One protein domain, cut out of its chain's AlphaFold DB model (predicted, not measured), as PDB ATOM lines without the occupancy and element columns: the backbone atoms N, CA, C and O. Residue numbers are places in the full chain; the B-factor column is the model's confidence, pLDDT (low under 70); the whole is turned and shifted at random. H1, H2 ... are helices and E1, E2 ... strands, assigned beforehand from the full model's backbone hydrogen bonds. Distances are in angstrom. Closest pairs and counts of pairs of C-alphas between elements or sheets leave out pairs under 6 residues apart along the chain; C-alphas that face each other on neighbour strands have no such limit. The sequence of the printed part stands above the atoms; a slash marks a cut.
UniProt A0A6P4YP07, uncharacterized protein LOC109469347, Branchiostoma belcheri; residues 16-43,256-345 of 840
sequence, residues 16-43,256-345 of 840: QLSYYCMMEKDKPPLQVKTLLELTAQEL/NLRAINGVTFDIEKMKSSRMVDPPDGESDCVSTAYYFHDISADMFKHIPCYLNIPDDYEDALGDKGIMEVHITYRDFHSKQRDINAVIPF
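This is residues 16 to 43 and 256 to 345 of the 840 residues of the protein "uncharacterized protein LOC109469347" of Branchiostoma belcheri (UniProt A0A6P4YP07). Two sheets lie face to face as an elongated sandwich, E4, E3, E6 and E7 on one side and E1, E2 and E5 on the other, with their strands running nearly along one another. The edge strand E4 bends, the loop of residues 271 to 286 lies outside it, and the tiny helix H2 sits at one end of the sandwich between E5 and E6. The printed part has 118 residues with two named helices and seven named strands, in the order E1 E2 E3 H1 E4 E5 H2 E6 E7; both sheets, E4 - E3 - E6 - E7 and E1 - E2 - E5, are antiparallel, and the class is mostly strand. The whole is compact, with a radius of gyration of the C-alphas of 15.0 A and spans of 47 by 28 by 20 A.

E1, residues 16 to 24, begins at C-alpha 16 (-44.982, -9.983, 5.902) and is 26.9 A long. E2, residues 30 to 40, is 32.8 A long. After the cut come E3, residues 256 to 259, beginning at C-alpha 256 (-43.559, -23.526, -0.647), and H1, residues 267 to 270. E4, residues 287 to 296, is 27.1 A long and bends by 62 degrees at residue 293. E5 is residues 300 to 309, 27.6 A, and H2 is residues 313 to 316. E6, residues 321 to 331, is 27.7 A long, and E7, residues 336 to 344, is 26.7 A long and ends at C-alpha 344 (-33.987, -11.574, -7.393).

The hairpin E1 and E2 has N 18 and O 37 at 2.8 A. E2 and E5 have N 34 and O 305 at 2.9 A. In the other sheet, E4 and E3 have N 257 and O 288 at 2.8 A, E3 and E6 have N 258 and O 324 at 3.0 A, and the hairpin E6 and E7 has N 327 and O 339 at 2.9 A. Both sheets are twisted; the parts that face each other are 10.4 A centre to centre, with strands at 14 degrees. E1 and E7 are near each other. The closest C-alphas of E2 and E4, Ala 40 and Ile 295, are 6.3 A apart. H1 only grazes the sheet E1 E2 E5; its closest C-alphas to E5 are Met 270 and Cys 305, 6.0 A. H2 is on neither sheet. Both helices are too short for an O i to N i+4 pair.

The C-alphas farthest apart, Asp 26 and His 333, are 47.9 A apart. Residues 44 to 255 are not printed, and C-alphas 43 and 256 are 25.1 A apart across this cut. The link H1 to E4 is long, with 16 residues. Mean pLDDT of the printed part is 78.8; 28 residues are under 70, among them 18 to 29, 32 to 36 and 297 to 300.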
ATOM      1  N   GLN A  16     -46.002 -10.644   6.715       81.50
ATOM      2  CA  GLN A  16     -44.982  -9.983   5.902       81.50
ATOM      3  C   GLN A  16     -43.758 -10.886   5.744       81.50
ATOM      4  O   GLN A  16     -43.212 -11.386   6.730       81.50
ATOM      5  N   LEU A  17     -43.315 -11.055   4.495       79.69
ATOM      6  CA  LEU A  17     -42.096 -11.768   4.112       79.69
ATOM      7  C   LEU A  17     -40.943 -10.774   3.901       79.69
ATOM      8  O   LEU A  17     -40.961  -9.987   2.956       79.69
ATOM      9  N   SER A  18     -39.915 -10.858   4.743       65.00
ATOM     10  CA  SER A  18     -38.596 -10.253   4.515       65.00
ATOM     11  C   SER A  18     -37.582 -11.326   4.101       65.00
ATOM     12  O   SER A  18     -37.756 -12.508   4.406       65.00
ATOM     13  N   TYR A  19     -36.510 -10.947   3.399       60.62
ATOM     14  CA  TYR A  19     -35.456 -11.887   3.000       60.62
ATOM     15  C   TYR A  19     -34.067 -11.241   2.912       60.62
ATOM     16  O   TYR A  19     -33.903 -10.121   2.434       60.62
ATOM     17  N   TYR A  20     -33.038 -11.978   3.335       56.12
ATOM     18  CA  TYR A  20     -31.654 -11.503   3.440       56.12
ATOM     19  C   TYR A  20     -30.708 -12.458   2.709       56.12
ATOM     20  O   TYR A  20     -30.674 -13.639   3.040       56.12
ATOM     21  N   CYS A  21     -29.936 -11.976   1.731       57.12
ATOM     22  CA  CYS A  21     -29.083 -12.819   0.880       57.12
ATOM     23  C   CYS A  21     -27.584 -12.538   1.085       57.12
ATOM     24  O   CYS A  21     -27.165 -11.388   1.187       57.12
ATOM     25  N   MET A  22     -26.762 -13.589   1.091       53.25
ATOM     26  CA  MET A  22     -25.296 -13.528   1.159       53.25
ATOM     27  C   MET A  22     -24.676 -14.556   0.202       53.25
ATOM     28  O   MET A  22     -25.206 -15.653   0.060       53.25
ATOM     29  N   MET A  23     -23.549 -14.229  -0.439       60.69
ATOM     30  CA  MET A  23     -22.859 -15.129  -1.379       60.69
ATOM     31  C   MET A  23     -21.519 -15.615  -0.813       60.69
ATOM     32  O   MET A  23     -20.680 -14.793  -0.445       60.69
ATOM     33  N   GLU A  24     -21.278 -16.926  -0.805       54.12
ATOM     34  CA  GLU A  24     -19.976 -17.526  -0.492       54.12
ATOM     35  C   GLU A  24     -19.187 -17.756  -1.788       54.12
ATOM     36  O   GLU A  24     -19.455 -18.704  -2.524       54.12
ATOM     37  N   LYS A  25     -18.207 -16.889  -2.081       51.31
ATOM     38  CA  LYS A  25     -17.461 -16.925  -3.355       51.31
ATOM     39  C   LYS A  25     -16.306 -17.932  -3.421       51.31
ATOM     40  O   LYS A  25     -15.888 -18.288  -4.517       51.31
ATOM     41  N   ASP A  26     -15.835 -18.435  -2.280       50.28
ATOM     42  CA  ASP A  26     -14.645 -19.299  -2.193       50.28
ATOM     43  C   ASP A  26     -14.961 -20.812  -2.254       50.28
ATOM     44  O   ASP A  26     -14.140 -21.647  -1.865       50.28
ATOM     45  N   LYS A  27     -16.156 -21.189  -2.731       49.78
ATOM     46  CA  LYS A  27     -16.584 -22.584  -2.935       49.78
ATOM     47  C   LYS A  27     -17.241 -22.754  -4.312       49.78
ATOM     48  O   LYS A  27     -18.194 -22.033  -4.589       49.78
ATOM     49  N   PRO A  28     -16.789 -23.710  -5.143       54.78
ATOM     50  CA  PRO A  28     -17.558 -24.234  -6.269       54.78
ATOM     51  C   PRO A  28     -18.366 -25.488  -5.850       54.78
ATOM     52  O   PRO A  28     -17.806 -26.350  -5.162       54.78
ATOM     53  N   PRO A  29     -19.640 -25.645  -6.263       61.09
ATOM     54  CA  PRO A  29     -20.475 -24.637  -6.923       61.09
ATOM     55  C   PRO A  29     -20.752 -23.451  -5.987       61.09
ATOM     56  O   PRO A  29     -20.748 -23.601  -4.762       61.09
ATOM     57  N   LEU A  30     -20.978 -22.274  -6.573       71.38
ATOM     58  CA  LEU A  30     -21.169 -21.023  -5.836       71.38
ATOM     59  C   LEU A  30     -22.386 -21.139  -4.900       71.38
ATOM     60  O   LEU A  30     -23.504 -21.351  -5.365       71.38
ATOM     61  N   GLN A  31     -22.192 -20.981  -3.585       70.19
ATOM     62  CA  GLN A  31     -23.296 -21.083  -2.620       70.19
ATOM     63  C   GLN A  31     -23.850 -19.702  -2.246       70.19
ATOM     64  O   GLN A  31     -23.113 -18.804  -1.835       70.19
ATOM     65  N   VAL A  32     -25.171 -19.544  -2.327       68.12
ATOM     66  CA  VAL A  32     -25.911 -18.390  -1.799       68.12
ATOM     67  C   VAL A  32     -26.702 -18.834  -0.573       68.12
ATOM     68  O   VAL A  32     -27.426 -19.824  -0.605       68.12
ATOM     69  N   LYS A  33     -26.553 -18.096   0.525       63.69
ATOM     70  CA  LYS A  33     -27.341 -18.255   1.748       63.69
ATOM     71  C   LYS A  33     -28.420 -17.183   1.762       63.69
ATOM     72  O   LYS A  33     -28.098 -15.995   1.744       63.69
ATOM     73  N   THR A  34     -29.678 -17.598   1.828       60.97
ATOM     74  CA  THR A  34     -30.836 -16.708   1.918       60.97
ATOM     75  C   THR A  34     -31.602 -17.015   3.196       60.97
ATOM     76  O   THR A  34     -32.091 -18.122   3.367       60.97
ATOM     77  N   LEU A  35     -31.723 -16.047   4.099       64.56
ATOM     78  CA  LEU A  35     -32.580 -16.152   5.276       64.56
ATOM     79  C   LEU A  35     -33.926 -15.505   4.952       64.56
ATOM     80  O   LEU A  35     -33.964 -14.301   4.709       64.56
ATOM     81  N   LEU A  36     -35.010 -16.278   4.951       69.62
ATOM     82  CA  LEU A  36     -36.365 -15.723   4.955       69.62
ATOM     83  C   LEU A  36     -36.766 -15.403   6.398       69.62
ATOM     84  O   LEU A  36     -36.421 -16.150   7.314       69.62
ATOM     85  N   GLU A  37     -37.500 -14.315   6.590       73.19
ATOM     86  CA  GLU A  37     -38.068 -13.888   7.868       73.19
ATOM     87  C   GLU A  37     -39.560 -13.609   7.665       73.19
ATOM     88  O   GLU A  37     -39.943 -12.742   6.880       73.19
ATOM     89  N   LEU A  38     -40.401 -14.368   8.365       74.06
ATOM     90  CA  LEU A  38     -41.842 -14.162   8.429       74.06
ATOM     91  C   LEU A  38     -42.185 -13.393   9.700       74.06
ATOM     92  O   LEU A  38     -41.830 -13.831  10.796       74.06
ATOM     93  N   THR A  39     -42.902 -12.281   9.558       72.75
ATOM     94  CA  THR A  39     -43.375 -11.456  10.681       72.75
ATOM     95  C   THR A  39     -44.875 -11.228  10.553       72.75
ATOM     96  O   THR A  39     -45.356 -11.001   9.443       72.75
ATOM     97  N   ALA A  40     -45.618 -11.284  11.658       74.88
ATOM     98  CA  ALA A  40     -47.043 -10.960  11.666       74.88
ATOM     99  C   ALA A  40     -47.291  -9.601  12.334       74.88
ATOM    100  O   ALA A  40     -46.627  -9.268  13.317       74.88
ATOM    101  N   GLN A  41     -48.232  -8.814  11.806       69.44
ATOM    102  CA  GLN A  41     -48.558  -7.474  12.309       69.44
ATOM    103  C   GLN A  41     -50.074  -7.288  12.451       69.44
ATOM    104  O   GLN A  41     -50.853  -7.709  11.598       69.44
ATOM    105  N   GLU A  42     -50.483  -6.658  13.552       62.62
ATOM    106  CA  GLU A  42     -51.883  -6.348  13.851       62.62
ATOM    107  C   GLU A  42     -52.318  -5.079  13.100       62.62
ATOM    108  O   GLU A  42     -51.675  -4.030  13.201       62.62
ATOM    109  N   LEU A  43     -53.415  -5.169  12.343       62.22
ATOM    110  CA  LEU A  43     -53.860  -4.105  11.444       62.22
ATOM    111  C   LEU A  43     -54.609  -3.000  12.205       62.22
ATOM    112  O   LEU A  43     -55.569  -3.242  12.935       62.22
ATOM    113  N   ASN A 256     -44.094 -22.759   0.472       96.19
ATOM    114  CA  ASN A 256     -43.559 -23.526  -0.647       96.19
ATOM    115  C   ASN A 256     -42.403 -22.747  -1.278       96.19
ATOM    116  O   ASN A 256     -42.569 -21.587  -1.666       96.19
ATOM    117  N   LEU A 257     -41.240 -23.383  -1.385       94.31
ATOM    118  CA  LEU A 257     -40.041 -22.832  -2.006       94.31
ATOM    119  C   LEU A 257     -39.737 -23.582  -3.300       94.31
ATOM    120  O   LEU A 257     -39.845 -24.811  -3.371       94.31
ATOM    121  N   ARG A 258     -39.308 -22.842  -4.322       95.62
ATOM    122  CA  ARG A 258     -38.933 -23.418  -5.614       95.62
ATOM    123  C   ARG A 258     -37.722 -22.710  -6.205       95.62
ATOM    124  O   ARG A 258     -37.776 -21.519  -6.503       95.62
ATOM    125  N   ALA A 259     -36.623 -23.435  -6.370       93.25
ATOM    126  CA  ALA A 259     -35.428 -22.933  -7.027       93.25
ATOM    127  C   ALA A 259     -35.676 -22.807  -8.542       93.25
ATOM    128  O   ALA A 259     -36.326 -23.655  -9.157       93.25
ATOM    129  N   ILE A 260     -35.186 -21.724  -9.149       92.00
ATOM    130  CA  ILE A 260     -35.458 -21.389 -10.557       92.00
ATOM    131  C   ILE A 260     -34.195 -20.973 -11.319       92.00
ATOM    132  O   ILE A 260     -33.144 -20.712 -10.742       92.00
ATOM    133  N   ASN A 261     -34.300 -20.929 -12.652       89.62
ATOM    134  CA  ASN A 261     -33.226 -20.525 -13.571       89.62
ATOM    135  C   ASN A 261     -31.907 -21.319 -13.420       89.62
ATOM    136  O   ASN A 261     -30.829 -20.787 -13.668       89.62
ATOM    137  N   GLY A 262     -31.995 -22.603 -13.052       87.25
ATOM    138  CA  GLY A 262     -30.841 -23.505 -12.916       87.25
ATOM    139  C   GLY A 262     -30.213 -23.538 -11.520       87.25
ATOM    140  O   GLY A 262     -29.281 -24.307 -11.299       87.25
ATOM    141  N   VAL A 263     -30.725 -22.746 -10.575       90.56
ATOM    142  CA  VAL A 263     -30.390 -22.859  -9.148       90.56
ATOM    143  C   VAL A 263     -30.994 -24.137  -8.561       90.56
ATOM    144  O   VAL A 263     -32.045 -24.591  -9.011       90.56
ATOM    145  N   THR A 264     -30.342 -24.703  -7.543       93.44
ATOM    146  CA  THR A 264     -30.842 -25.856  -6.772       93.44
ATOM    147  C   THR A 264     -30.656 -25.663  -5.267       93.44
ATOM    148  O   THR A 264     -29.778 -24.919  -4.836       93.44
ATOM    149  N   PHE A 265     -31.461 -26.340  -4.454       90.31
ATOM    150  CA  PHE A 265     -31.346 -26.362  -2.997       90.31
ATOM    151  C   PHE A 265     -30.277 -27.347  -2.503       90.31
ATOM    152  O   PHE A 265     -30.132 -28.457  -3.016       90.31
ATOM    153  N   ASP A 266     -29.565 -26.962  -1.447       84.12
ATOM    154  CA  ASP A 266     -28.723 -27.840  -0.632       84.12
ATOM    155  C   ASP A 266     -29.579 -28.420   0.509       84.12
ATOM    156  O   ASP A 266     -29.538 -27.954   1.651       84.12
ATOM    157  N   ILE A 267     -30.431 -29.395   0.164       86.06
ATOM    158  CA  ILE A 267     -31.484 -29.911   1.056       86.06
ATOM    159  C   ILE A 267     -30.922 -30.465   2.373       86.06
ATOM    160  O   ILE A 267     -31.529 -30.267   3.421       86.06
ATOM    161  N   GLU A 268     -29.724 -31.055   2.371       81.50
ATOM    162  CA  GLU A 268     -29.064 -31.525   3.600       81.50
ATOM    163  C   GLU A 268     -28.797 -30.400   4.618       81.50
ATOM    164  O   GLU A 268     -28.829 -30.653   5.818       81.50
ATOM    165  N   LYS A 269     -28.593 -29.152   4.168       73.19
ATOM    166  CA  LYS A 269     -28.469 -27.967   5.045       73.19
ATOM    167  C   LYS A 269     -29.810 -27.305   5.380       73.19
ATOM    168  O   LYS A 269     -29.867 -26.490   6.295       73.19
ATOM    169  N   MET A 270     -30.863 -27.621   4.627       74.44
ATOM    170  CA  MET A 270     -32.208 -27.044   4.759       74.44
ATOM    171  C   MET A 270     -33.169 -27.904   5.598       74.44
ATOM    172  O   MET A 270     -34.188 -27.388   6.072       74.44
ATOM    173  N   LYS A 271     -32.839 -29.185   5.815       78.69
ATOM    174  CA  LYS A 271     -33.581 -30.110   6.682       78.69
ATOM    175  C   LYS A 271     -33.859 -29.507   8.060       78.69
ATOM    176  O   LYS A 271     -32.980 -28.971   8.727       78.69
ATOM    177  N   SER A 272     -35.103 -29.653   8.501       80.00
ATOM    178  CA  SER A 272     -35.563 -29.315   9.848       80.00
ATOM    179  C   SER A 272     -36.831 -30.109  10.163       80.00
ATOM    180  O   SER A 272     -37.487 -30.603   9.247       80.00
ATOM    181  N   SER A 273     -37.248 -30.146  11.429       77.62
ATOM    182  CA  SER A 273     -38.547 -30.708  11.839       77.62
ATOM    183  C   SER A 273     -39.772 -29.942  11.310       77.62
ATOM    184  O   SER A 273     -40.902 -30.335  11.589       77.62
ATOM    185  N   ARG A 274     -39.559 -28.834  10.585       82.12
ATOM    186  CA  ARG A 274     -40.594 -28.015   9.933       82.12
ATOM    187  C   ARG A 274     -40.683 -28.243   8.433       82.12
ATOM    188  O   ARG A 274     -41.630 -27.758   7.827       82.12
ATOM    189  N   MET A 275     -39.704 -28.933   7.850       84.56
ATOM    190  CA  MET A 275     -39.701 -29.260   6.431       84.56
ATOM    191  C   MET A 275     -40.739 -30.356   6.172       84.56
ATOM    192  O   MET A 275     -40.790 -31.347   6.898       84.56
ATOM    193  N   VAL A 276     -41.570 -30.155   5.157       88.31
ATOM    194  CA  VAL A 276     -42.635 -31.065   4.723       88.31
ATOM    195  C   VAL A 276     -42.555 -31.241   3.209       88.31
ATOM    196  O   VAL A 276     -41.910 -30.452   2.512       88.31
ATOM    197  N   ASP A 277     -43.203 -32.271   2.682       88.25
ATOM    198  CA  ASP A 277     -43.286 -32.461   1.237       88.25
ATOM    199  C   ASP A 277     -44.225 -31.419   0.595       88.25
ATOM    200  O   ASP A 277     -45.316 -31.165   1.121       88.25
ATOM    201  N   PRO A 278     -43.810 -30.769  -0.511       86.94
ATOM    202  CA  PRO A 278     -44.677 -29.915  -1.312       86.94
ATOM    203  C   PRO A 278     -45.998 -30.587  -1.741       86.94
ATOM    204  O   PRO A 278     -46.040 -31.793  -1.980       86.94
ATOM    205  N   PRO A 279     -47.074 -29.812  -1.982       80.00
ATOM    206  CA  PRO A 279     -48.328 -30.340  -2.535       80.00
ATOM    207  C   PRO A 279     -48.185 -31.073  -3.882       80.00
ATOM    208  O   PRO A 279     -49.041 -31.886  -4.228       80.00
ATOM    209  N   ASP A 280     -47.120 -30.779  -4.635       79.75
ATOM    210  CA  ASP A 280     -46.850 -31.325  -5.971       79.75
ATOM    211  C   ASP A 280     -45.909 -32.557  -5.974       79.75
ATOM    212  O   ASP A 280     -45.720 -33.166  -7.030       79.75
ATOM    213  N   GLY A 281     -45.311 -32.944  -4.835       83.69
ATOM    214  CA  GLY A 281     -44.376 -34.077  -4.743       83.69
ATOM    215  C   GLY A 281     -43.441 -34.040  -3.525       83.69
ATOM    216  O   GLY A 281     -43.521 -33.135  -2.706       83.69
ATOM    217  N   GLU A 282     -42.545 -35.025  -3.416       81.00
ATOM    218  CA  GLU A 282     -41.517 -35.100  -2.358       81.00
ATOM    219  C   GLU A 282     -40.536 -33.908  -2.414       81.00
ATOM    220  O   GLU A 282     -40.231 -33.403  -3.497       81.00
ATOM    221  N   SER A 283     -40.004 -33.475  -1.263       82.25
ATOM    222  CA  SER A 283     -38.971 -32.424  -1.198       82.25
ATOM    223  C   SER A 283     -37.681 -32.838  -1.927       82.25
ATOM    224  O   SER A 283     -36.988 -33.766  -1.505       82.25
ATOM    225  N   ASP A 284     -37.299 -32.094  -2.968       87.69
ATOM    226  CA  ASP A 284     -36.109 -32.337  -3.789       87.69
ATOM    227  C   ASP A 284     -35.210 -31.089  -3.926       87.69
ATOM    228  O   ASP A 284     -35.417 -30.052  -3.294       87.69
ATOM    229  N   CYS A 285     -34.156 -31.172  -4.744       87.06
ATOM    230  CA  CYS A 285     -33.232 -30.051  -4.940       87.06
ATOM    231  C   CYS A 285     -33.801 -28.894  -5.792       87.06
ATOM    232  O   CYS A 285     -33.072 -27.941  -6.068       87.06
ATOM    233  N   VAL A 286     -35.072 -28.937  -6.196       92.31
ATOM    234  CA  VAL A 286     -35.769 -27.894  -6.963       92.31
ATOM    235  C   VAL A 286     -36.994 -27.365  -6.213       92.31
ATOM    236  O   VAL A 286     -37.277 -26.173  -6.329       92.31
ATOM    237  N   SER A 287     -37.698 -28.174  -5.416       93.94
ATOM    238  CA  SER A 287     -38.825 -27.726  -4.590       93.94
ATOM    239  C   SER A 287     -38.843 -28.363  -3.204       93.94
ATOM    240  O   SER A 287     -38.602 -29.553  -3.043       93.94
ATOM    241  N   THR A 288     -39.157 -27.561  -2.188       93.81
ATOM    242  CA  THR A 288     -39.310 -28.008  -0.798       93.81
ATOM    243  C   THR A 288     -40.296 -27.098  -0.069       93.81
ATOM    244  O   THR A 288     -40.498 -25.954  -0.486       93.81
ATOM    245  N   ALA A 289     -40.936 -27.580   0.995       94.12
ATOM    246  CA  ALA A 289     -41.927 -26.811   1.739       94.12
ATOM    247  C   ALA A 289     -41.659 -26.814   3.250       94.12
ATOM    248  O   ALA A 289     -41.028 -27.720   3.789       94.12
ATOM    249  N   TYR A 290     -42.155 -25.787   3.945       90.44
ATOM    250  CA  TYR A 290     -42.088 -25.667   5.403       90.44
ATOM    251  C   TYR A 290     -43.465 -25.357   5.990       90.44
ATOM    252  O   TYR A 290     -44.163 -24.482   5.478       90.44
ATOM    253  N   TYR A 291     -43.831 -26.021   7.090       91.31
ATOM    254  CA  TYR A 291     -45.095 -25.791   7.793       91.31
ATOM    255  C   TYR A 291     -44.898 -25.147   9.172       91.31
ATOM    256  O   TYR A 291     -44.088 -25.601   9.987       91.31
ATOM    257  N   PHE A 292     -45.693 -24.114   9.458       88.12
ATOM    258  CA  PHE A 292     -45.770 -23.449  10.758       88.12
ATOM    259  C   PHE A 292     -47.233 -23.312  11.192       88.12
ATOM    260  O   PHE A 292     -48.061 -22.737  10.488       88.12
ATOM    261  N   HIS A 293     -47.547 -23.813  12.386       90.69
ATOM    262  CA  HIS A 293     -48.908 -23.810  12.922       90.69
ATOM    263  C   HIS A 293     -49.448 -22.391  13.180       90.69
ATOM    264  O   HIS A 293     -50.610 -22.122  12.867       90.69
ATOM    265  N   ASP A 294     -48.622 -21.496  13.738       87.00
ATOM    266  CA  ASP A 294     -48.963 -20.095  14.010       87.00
ATOM    267  C   ASP A 294     -47.762 -19.126  13.958       87.00
ATOM    268  O   ASP A 294     -46.594 -19.511  14.097       87.00
ATOM    269  N   ILE A 295     -48.079 -17.838  13.771       81.69
ATOM    270  CA  ILE A 295     -47.238 -16.702  14.170       81.69
ATOM    271  C   ILE A 295     -48.082 -15.754  15.023       81.69
ATOM    272  O   ILE A 295     -49.221 -15.425  14.678       81.69
ATOM    273  N   SER A 296     -47.508 -15.327  16.143       74.12
ATOM    274  CA  SER A 296     -48.126 -14.447  17.135       74.12
ATOM    275  C   SER A 296     -47.530 -13.045  17.090       74.12
ATOM    276  O   SER A 296     -46.469 -12.838  16.500       74.12
ATOM    277  N   ALA A 297     -48.205 -12.083  17.722       64.75
ATOM    278  CA  ALA A 297     -47.673 -10.739  17.922       64.75
ATOM    279  C   ALA A 297     -46.253 -10.793  18.523       64.75
ATOM    280  O   ALA A 297     -45.973 -11.607  19.405       64.75
ATOM    281  N   ASP A 298     -45.359  -9.952  17.997       57.06
ATOM    282  CA  ASP A 298     -43.921  -9.907  18.305       57.06
ATOM    283  C   ASP A 298     -43.133 -11.225  18.091       57.06
ATOM    284  O   ASP A 298     -41.967 -11.299  18.479       57.06
ATOM    285  N   MET A 299     -43.707 -12.255  17.447       62.47
ATOM    286  CA  MET A 299     -42.986 -13.468  17.030       62.47
ATOM    287  C   MET A 299     -42.589 -13.410  15.550       62.47
ATOM    288  O   MET A 299     -43.350 -12.971  14.687       62.47
ATOM    289  N   PHE A 300     -41.399 -13.933  15.254       64.56
ATOM    290  CA  PHE A 300     -40.881 -14.110  13.898       64.56
ATOM    291  C   PHE A 300     -40.573 -15.593  13.647       64.56
ATOM    292  O   PHE A 300     -40.262 -16.328  14.587       64.56
ATOM    293  N   LYS A 301     -40.645 -16.050  12.392       72.44
ATOM    294  CA  LYS A 301     -40.152 -17.382  11.988       72.44
ATOM    295  C   LYS A 301     -39.103 -17.217  10.894       72.44
ATOM    296  O   LYS A 301     -39.326 -16.490   9.928       72.44
ATOM    297  N   HIS A 302     -37.977 -17.907  11.034       68.88
ATOM    298  CA  HIS A 302     -36.855 -17.835  10.099       68.88
ATOM    299  C   HIS A 302     -36.698 -19.127   9.304       68.88
ATOM    300  O   HIS A 302     -36.796 -20.213   9.872       68.88
ATOM    301  N   ILE A 303     -36.413 -19.011   8.005       74.75
ATOM    302  CA  ILE A 303     -36.187 -20.157   7.110       74.75
ATOM    303  C   ILE A 303     -34.827 -19.979   6.417       74.75
ATOM    304  O   ILE A 303     -34.706 -19.147   5.509       74.75
ATOM    305  N   PRO A 304     -33.777 -20.702   6.847       68.62
ATOM    306  CA  PRO A 304     -32.466 -20.641   6.217       68.62
ATOM    307  C   PRO A 304     -32.454 -21.497   4.943       68.62
ATOM    308  O   PRO A 304     -32.563 -22.718   4.983       68.62
ATOM    309  N   CYS A 305     -32.301 -20.838   3.799       75.25
ATOM    310  CA  CYS A 305     -32.248 -21.443   2.474       75.25
ATOM    311  C   CYS A 305     -30.803 -21.432   1.958       75.25
ATOM    312  O   CYS A 305     -30.102 -20.419   2.052       75.25
ATOM    313  N   TYR A 306     -30.359 -22.549   1.386       80.81
ATOM    314  CA  TYR A 306     -28.996 -22.736   0.893       80.81
ATOM    315  C   TYR A 306     -29.093 -23.120  -0.579       80.81
ATOM    316  O   TYR A 306     -29.635 -24.167  -0.926       80.81
ATOM    317  N   LEU A 307     -28.611 -22.236  -1.444       84.19
ATOM    318  CA  LEU A 307     -28.808 -22.282  -2.885       84.19
ATOM    319  C   LEU A 307     -27.466 -22.553  -3.567       84.19
ATOM    320  O   LEU A 307     -26.533 -21.760  -3.447       84.19
ATOM    321  N   ASN A 308     -27.372 -23.657  -4.302       87.94
ATOM    322  CA  ASN A 308     -26.286 -23.926  -5.235       87.94
ATOM    323  C   ASN A 308     -26.593 -23.205  -6.552       87.94
ATOM    324  O   ASN A 308     -27.546 -23.546  -7.258       87.94
ATOM    325  N   ILE A 309     -25.788 -22.194  -6.861       85.56
ATOM    326  CA  ILE A 309     -25.849 -21.414  -8.095       85.56
ATOM    327  C   ILE A 309     -25.016 -22.135  -9.176       85.56
ATOM    328  O   ILE A 309     -23.910 -22.588  -8.865       85.56
ATOM    329  N   PRO A 310     -25.506 -22.266 -10.426       83.38
ATOM    330  CA  PRO A 310     -24.780 -22.959 -11.492       83.38
ATOM    331  C   PRO A 310     -23.504 -22.210 -11.912       83.38
ATOM    332  O   PRO A 310     -23.430 -20.986 -11.818       83.38
ATOM    333  N   ASP A 311     -22.498 -22.933 -12.410       80.25
ATOM    334  CA  ASP A 311     -21.177 -22.359 -12.724       80.25
ATOM    335  C   ASP A 311     -21.209 -21.291 -13.845       80.25
ATOM    336  O   ASP A 311     -20.318 -20.445 -13.912       80.25
ATOM    337  N   ASP A 312     -22.237 -21.288 -14.702       77.69
ATOM    338  CA  ASP A 312     -22.456 -20.332 -15.799       77.69
ATOM    339  C   ASP A 312     -23.384 -19.151 -15.430       77.69
ATOM    340  O   ASP A 312     -23.873 -18.435 -16.306       77.69
ATOM    341  N   TYR A 313     -23.611 -18.903 -14.133       76.00
ATOM    342  CA  TYR A 313     -24.563 -17.907 -13.617       76.00
ATOM    343  C   TYR A 313     -24.439 -16.480 -14.171       76.00
ATOM    344  O   TYR A 313     -25.441 -15.760 -14.187       76.00
ATOM    345  N   GLU A 314     -23.254 -16.051 -14.618       71.44
ATOM    346  CA  GLU A 314     -23.072 -14.720 -15.217       71.44
ATOM    347  C   GLU A 314     -23.859 -14.563 -16.531       71.44
ATOM    348  O   GLU A 314     -24.404 -13.487 -16.774       71.44
ATOM    349  N   ASP A 315     -23.988 -15.638 -17.319       72.00
ATOM    350  CA  ASP A 315     -24.830 -15.704 -18.522       72.00
ATOM    351  C   ASP A 315     -26.235 -16.264 -18.206       72.00
ATOM    352  O   ASP A 315     -27.241 -15.827 -18.779       72.00
ATOM    353  N   ALA A 316     -26.330 -17.236 -17.290       68.94
ATOM    354  CA  ALA A 316     -27.571 -17.959 -17.012       68.94
ATOM    355  C   ALA A 316     -28.578 -17.165 -16.160       68.94
ATOM    356  O   ALA A 316     -29.778 -17.216 -16.450       68.94
ATOM    357  N   LEU A 317     -28.134 -16.408 -15.148       72.62
ATOM    358  CA  LEU A 317     -29.025 -15.647 -14.261       72.62
ATOM    359  C   LEU A 317     -29.224 -14.202 -14.731       72.62
ATOM    360  O   LEU A 317     -30.355 -13.814 -15.022       72.62
ATOM    361  N   GLY A 318     -28.161 -13.399 -14.815       72.88
ATOM    362  CA  GLY A 318     -28.306 -11.944 -14.956       72.88
ATOM    363  C   GLY A 318     -29.163 -11.361 -13.820       72.88
ATOM    364  O   GLY A 318     -28.944 -11.696 -12.660       72.88
ATOM    365  N   ASP A 319     -30.175 -10.554 -14.152       68.50
ATOM    366  CA  ASP A 319     -31.107  -9.946 -13.181       68.50
ATOM    367  C   ASP A 319     -32.310 -10.851 -12.798       68.50
ATOM    368  O   ASP A 319     -33.289 -10.381 -12.214       68.50
ATOM    369  N   LYS A 320     -32.305 -12.141 -13.169       80.31
ATOM    370  CA  LYS A 320     -33.438 -13.060 -12.931       80.31
ATOM    371  C   LYS A 320     -33.609 -13.432 -11.450       80.31
ATOM    372  O   LYS A 320     -32.711 -13.284 -10.621       80.31
ATOM    373  N   GLY A 321     -34.782 -13.986 -11.137       83.25
ATOM    374  CA  GLY A 321     -35.047 -14.649  -9.861       83.25
ATOM    375  C   GLY A 321     -34.260 -15.951  -9.683       83.25
ATOM    376  O   GLY A 321     -33.999 -16.655 -10.661       83.25
ATOM    377  N   ILE A 322     -33.931 -16.279  -8.433       87.56
ATOM    378  CA  ILE A 322     -33.253 -17.531  -8.029       87.56
ATOM    379  C   ILE A 322     -34.159 -18.472  -7.231       87.56
ATOM    380  O   ILE A 322     -33.945 -19.682  -7.246       87.56
ATOM    381  N   MET A 323     -35.189 -17.928  -6.580       90.44
ATOM    382  CA  MET A 323     -36.177 -18.686  -5.818       90.44
ATOM    383  C   MET A 323     -37.557 -18.033  -5.937       90.44
ATOM    384  O   MET A 323     -37.688 -16.822  -5.756       90.44
ATOM    385  N   GLU A 324     -38.575 -18.834  -6.227       94.19
ATOM    386  CA  GLU A 324     -39.989 -18.493  -6.052       94.19
ATOM    387  C   GLU A 324     -40.409 -18.907  -4.634       94.19
ATOM    388  O   GLU A 324     -39.976 -19.947  -4.125       94.19
ATOM    389  N   VAL A 325     -41.232 -18.081  -3.990       93.12
ATOM    390  CA  VAL A 325     -41.763 -18.294  -2.641       93.12
ATOM    391  C   VAL A 325     -43.276 -18.110  -2.699       93.12
ATOM    392  O   VAL A 325     -43.754 -17.010  -2.973       93.12
ATOM    393  N   HIS A 326     -44.017 -19.186  -2.440       95.38
ATOM    394  CA  HIS A 326     -45.478 -19.189  -2.388       95.38
ATOM    395  C   HIS A 326     -45.943 -19.628  -0.997       95.38
ATOM    396  O   HIS A 326     -45.835 -20.801  -0.627       95.38
ATOM    397  N   ILE A 327     -46.446 -18.674  -0.218       94.88
ATOM    398  CA  ILE A 327     -46.936 -18.895   1.143       94.88
ATOM    399  C   ILE A 327     -48.455 -18.949   1.102       94.88
ATOM    400  O   ILE A 327     -49.067 -17.976   0.682       94.88
ATOM    401  N   THR A 328     -49.072 -20.014   1.604       94.62
ATOM    402  CA  THR A 328     -50.508 -20.024   1.924       94.62
ATOM    403  C   THR A 328     -50.689 -20.020   3.432       94.62
ATOM    404  O   THR A 328     -50.004 -20.773   4.121       94.62
ATOM    405  N   TYR A 329     -51.601 -19.201   3.948       93.31
ATOM    406  CA  TYR A 329     -51.857 -19.075   5.384       93.31
ATOM    407  C   TYR A 329     -53.318 -18.709   5.668       93.31
ATOM    408  O   TYR A 329     -54.088 -18.415   4.752       93.31
ATOM    409  N   ARG A 330     -53.707 -18.698   6.943       90.12
ATOM    410  CA  ARG A 330     -54.969 -18.119   7.419       90.12
ATOM    411  C   ARG A 330     -54.693 -16.869   8.241       90.12
ATOM    412  O   ARG A 330     -53.840 -16.889   9.129       90.12
ATOM    413  N   ASP A 331     -55.434 -15.802   7.963       87.31
ATOM    414  CA  ASP A 331     -55.474 -14.632   8.840       87.31
ATOM    415  C   ASP A 331     -56.198 -14.942  10.164       87.31
ATOM    416  O   ASP A 331     -56.722 -16.039  10.382       87.31
ATOM    417  N   PHE A 332     -56.215 -13.981  11.086       80.06
ATOM    418  CA  PHE A 332     -56.809 -14.168  12.408       80.06
ATOM    419  C   PHE A 332     -58.338 -14.367  12.400       80.06
ATOM    420  O   PHE A 332     -58.863 -14.808  13.422       80.06
ATOM    421  N   HIS A 333     -59.040 -14.134  11.279       78.12
ATOM    422  CA  HIS A 333     -60.448 -14.522  11.081       78.12
ATOM    423  C   HIS A 333     -60.611 -15.968  10.581       78.12
ATOM    424  O   HIS A 333     -61.737 -16.414  10.359       78.12
ATOM    425  N   SER A 334     -59.507 -16.705  10.400       82.62
ATOM    426  CA  SER A 334     -59.420 -18.003   9.709       82.62
ATOM    427  C   SER A 334     -59.649 -17.926   8.185       82.62
ATOM    428  O   SER A 334     -59.779 -18.954   7.512       82.62
ATOM    429  N   LYS A 335     -59.681 -16.721   7.592       86.44
ATOM    430  CA  LYS A 335     -59.808 -16.565   6.136       86.44
ATOM    431  C   LYS A 335     -58.464 -16.892   5.486       86.44
ATOM    432  O   LYS A 335     -57.418 -16.378   5.880       86.44
ATOM    433  N   GLN A 336     -58.502 -17.748   4.470       89.81
ATOM    434  CA  GLN A 336     -57.307 -18.163   3.743       89.81
ATOM    435  C   GLN A 336     -56.773 -17.030   2.849       89.81
ATOM    436  O   GLN A 336     -57.543 -16.264   2.260       89.81
ATOM    437  N   ARG A 337     -55.446 -16.926   2.791       92.00
ATOM    438  CA  ARG A 337     -54.647 -15.903   2.111       92.00
ATOM    439  C   ARG A 337     -53.430 -16.561   1.455       92.00
ATOM    440  O   ARG A 337     -52.995 -17.631   1.888       92.00
ATOM    441  N   ASP A 338     -52.857 -15.887   0.469       93.81
ATOM    442  CA  ASP A 338     -51.609 -16.271  -0.182       93.81
ATOM    443  C   ASP A 338     -50.642 -15.082  -0.310       93.81
ATOM    444  O   ASP A 338     -51.072 -13.933  -0.354       93.81
ATOM    445  N   ILE A 339     -49.338 -15.369  -0.347       91.06
ATOM    446  CA  ILE A 339     -48.264 -14.429  -0.704       91.06
ATOM    447  C   ILE A 339     -47.437 -15.086  -1.803       91.06
ATOM    448  O   ILE A 339     -46.955 -16.208  -1.635       91.06
ATOM    449  N   ASN A 340     -47.233 -14.370  -2.905       92.00
ATOM    450  CA  ASN A 340     -46.460 -14.830  -4.054       92.00
ATOM    451  C   ASN A 340     -45.283 -13.876  -4.309       92.00
ATOM    452  O   ASN A 340     -45.482 -12.720  -4.684       92.00
ATOM    453  N   ALA A 341     -44.052 -14.356  -4.116       86.88
ATOM    454  CA  ALA A 341     -42.830 -13.566  -4.259       86.88
ATOM    455  C   ALA A 341     -41.762 -14.286  -5.098       86.88
ATOM    456  O   ALA A 341     -41.663 -15.512  -5.105       86.88
ATOM    457  N   VAL A 342     -40.915 -13.510  -5.779       87.75
ATOM    458  CA  VAL A 342     -39.748 -14.012  -6.520       87.75
ATOM    459  C   VAL A 342     -38.514 -13.269  -6.025       87.75
ATOM    460  O   VAL A 342     -38.448 -12.045  -6.126       87.75
ATOM    461  N   ILE A 343     -37.536 -13.998  -5.493       80.12
ATOM    462  CA  ILE A 343     -36.319 -13.431  -4.904       80.12
ATOM    463  C   ILE A 343     -35.274 -13.201  -6.014       80.12
ATOM    464  O   ILE A 343     -34.856 -14.173  -6.653       80.12
ATOM    465  N   PRO A 344     -34.853 -11.945  -6.270       73.88
ATOM    466  CA  PRO A 344     -33.987 -11.574  -7.393       73.88
ATOM    467  C   PRO A 344     -32.482 -11.685  -7.086       73.88
ATOM    468  O   PRO A 344     -32.040 -11.451  -5.961       73.88
ATOM    469  N   PHE A 345     -31.668 -11.949  -8.114       72.19
ATOM    470  CA  PHE A 345     -30.200 -11.989  -8.022       72.19
ATOM    471  C   PHE A 345     -29.553 -10.606  -8.250       72.19
ATOM    472  O   PHE A 345     -28.911 -10.345  -9.265       72.19
TER     473      PHE A 345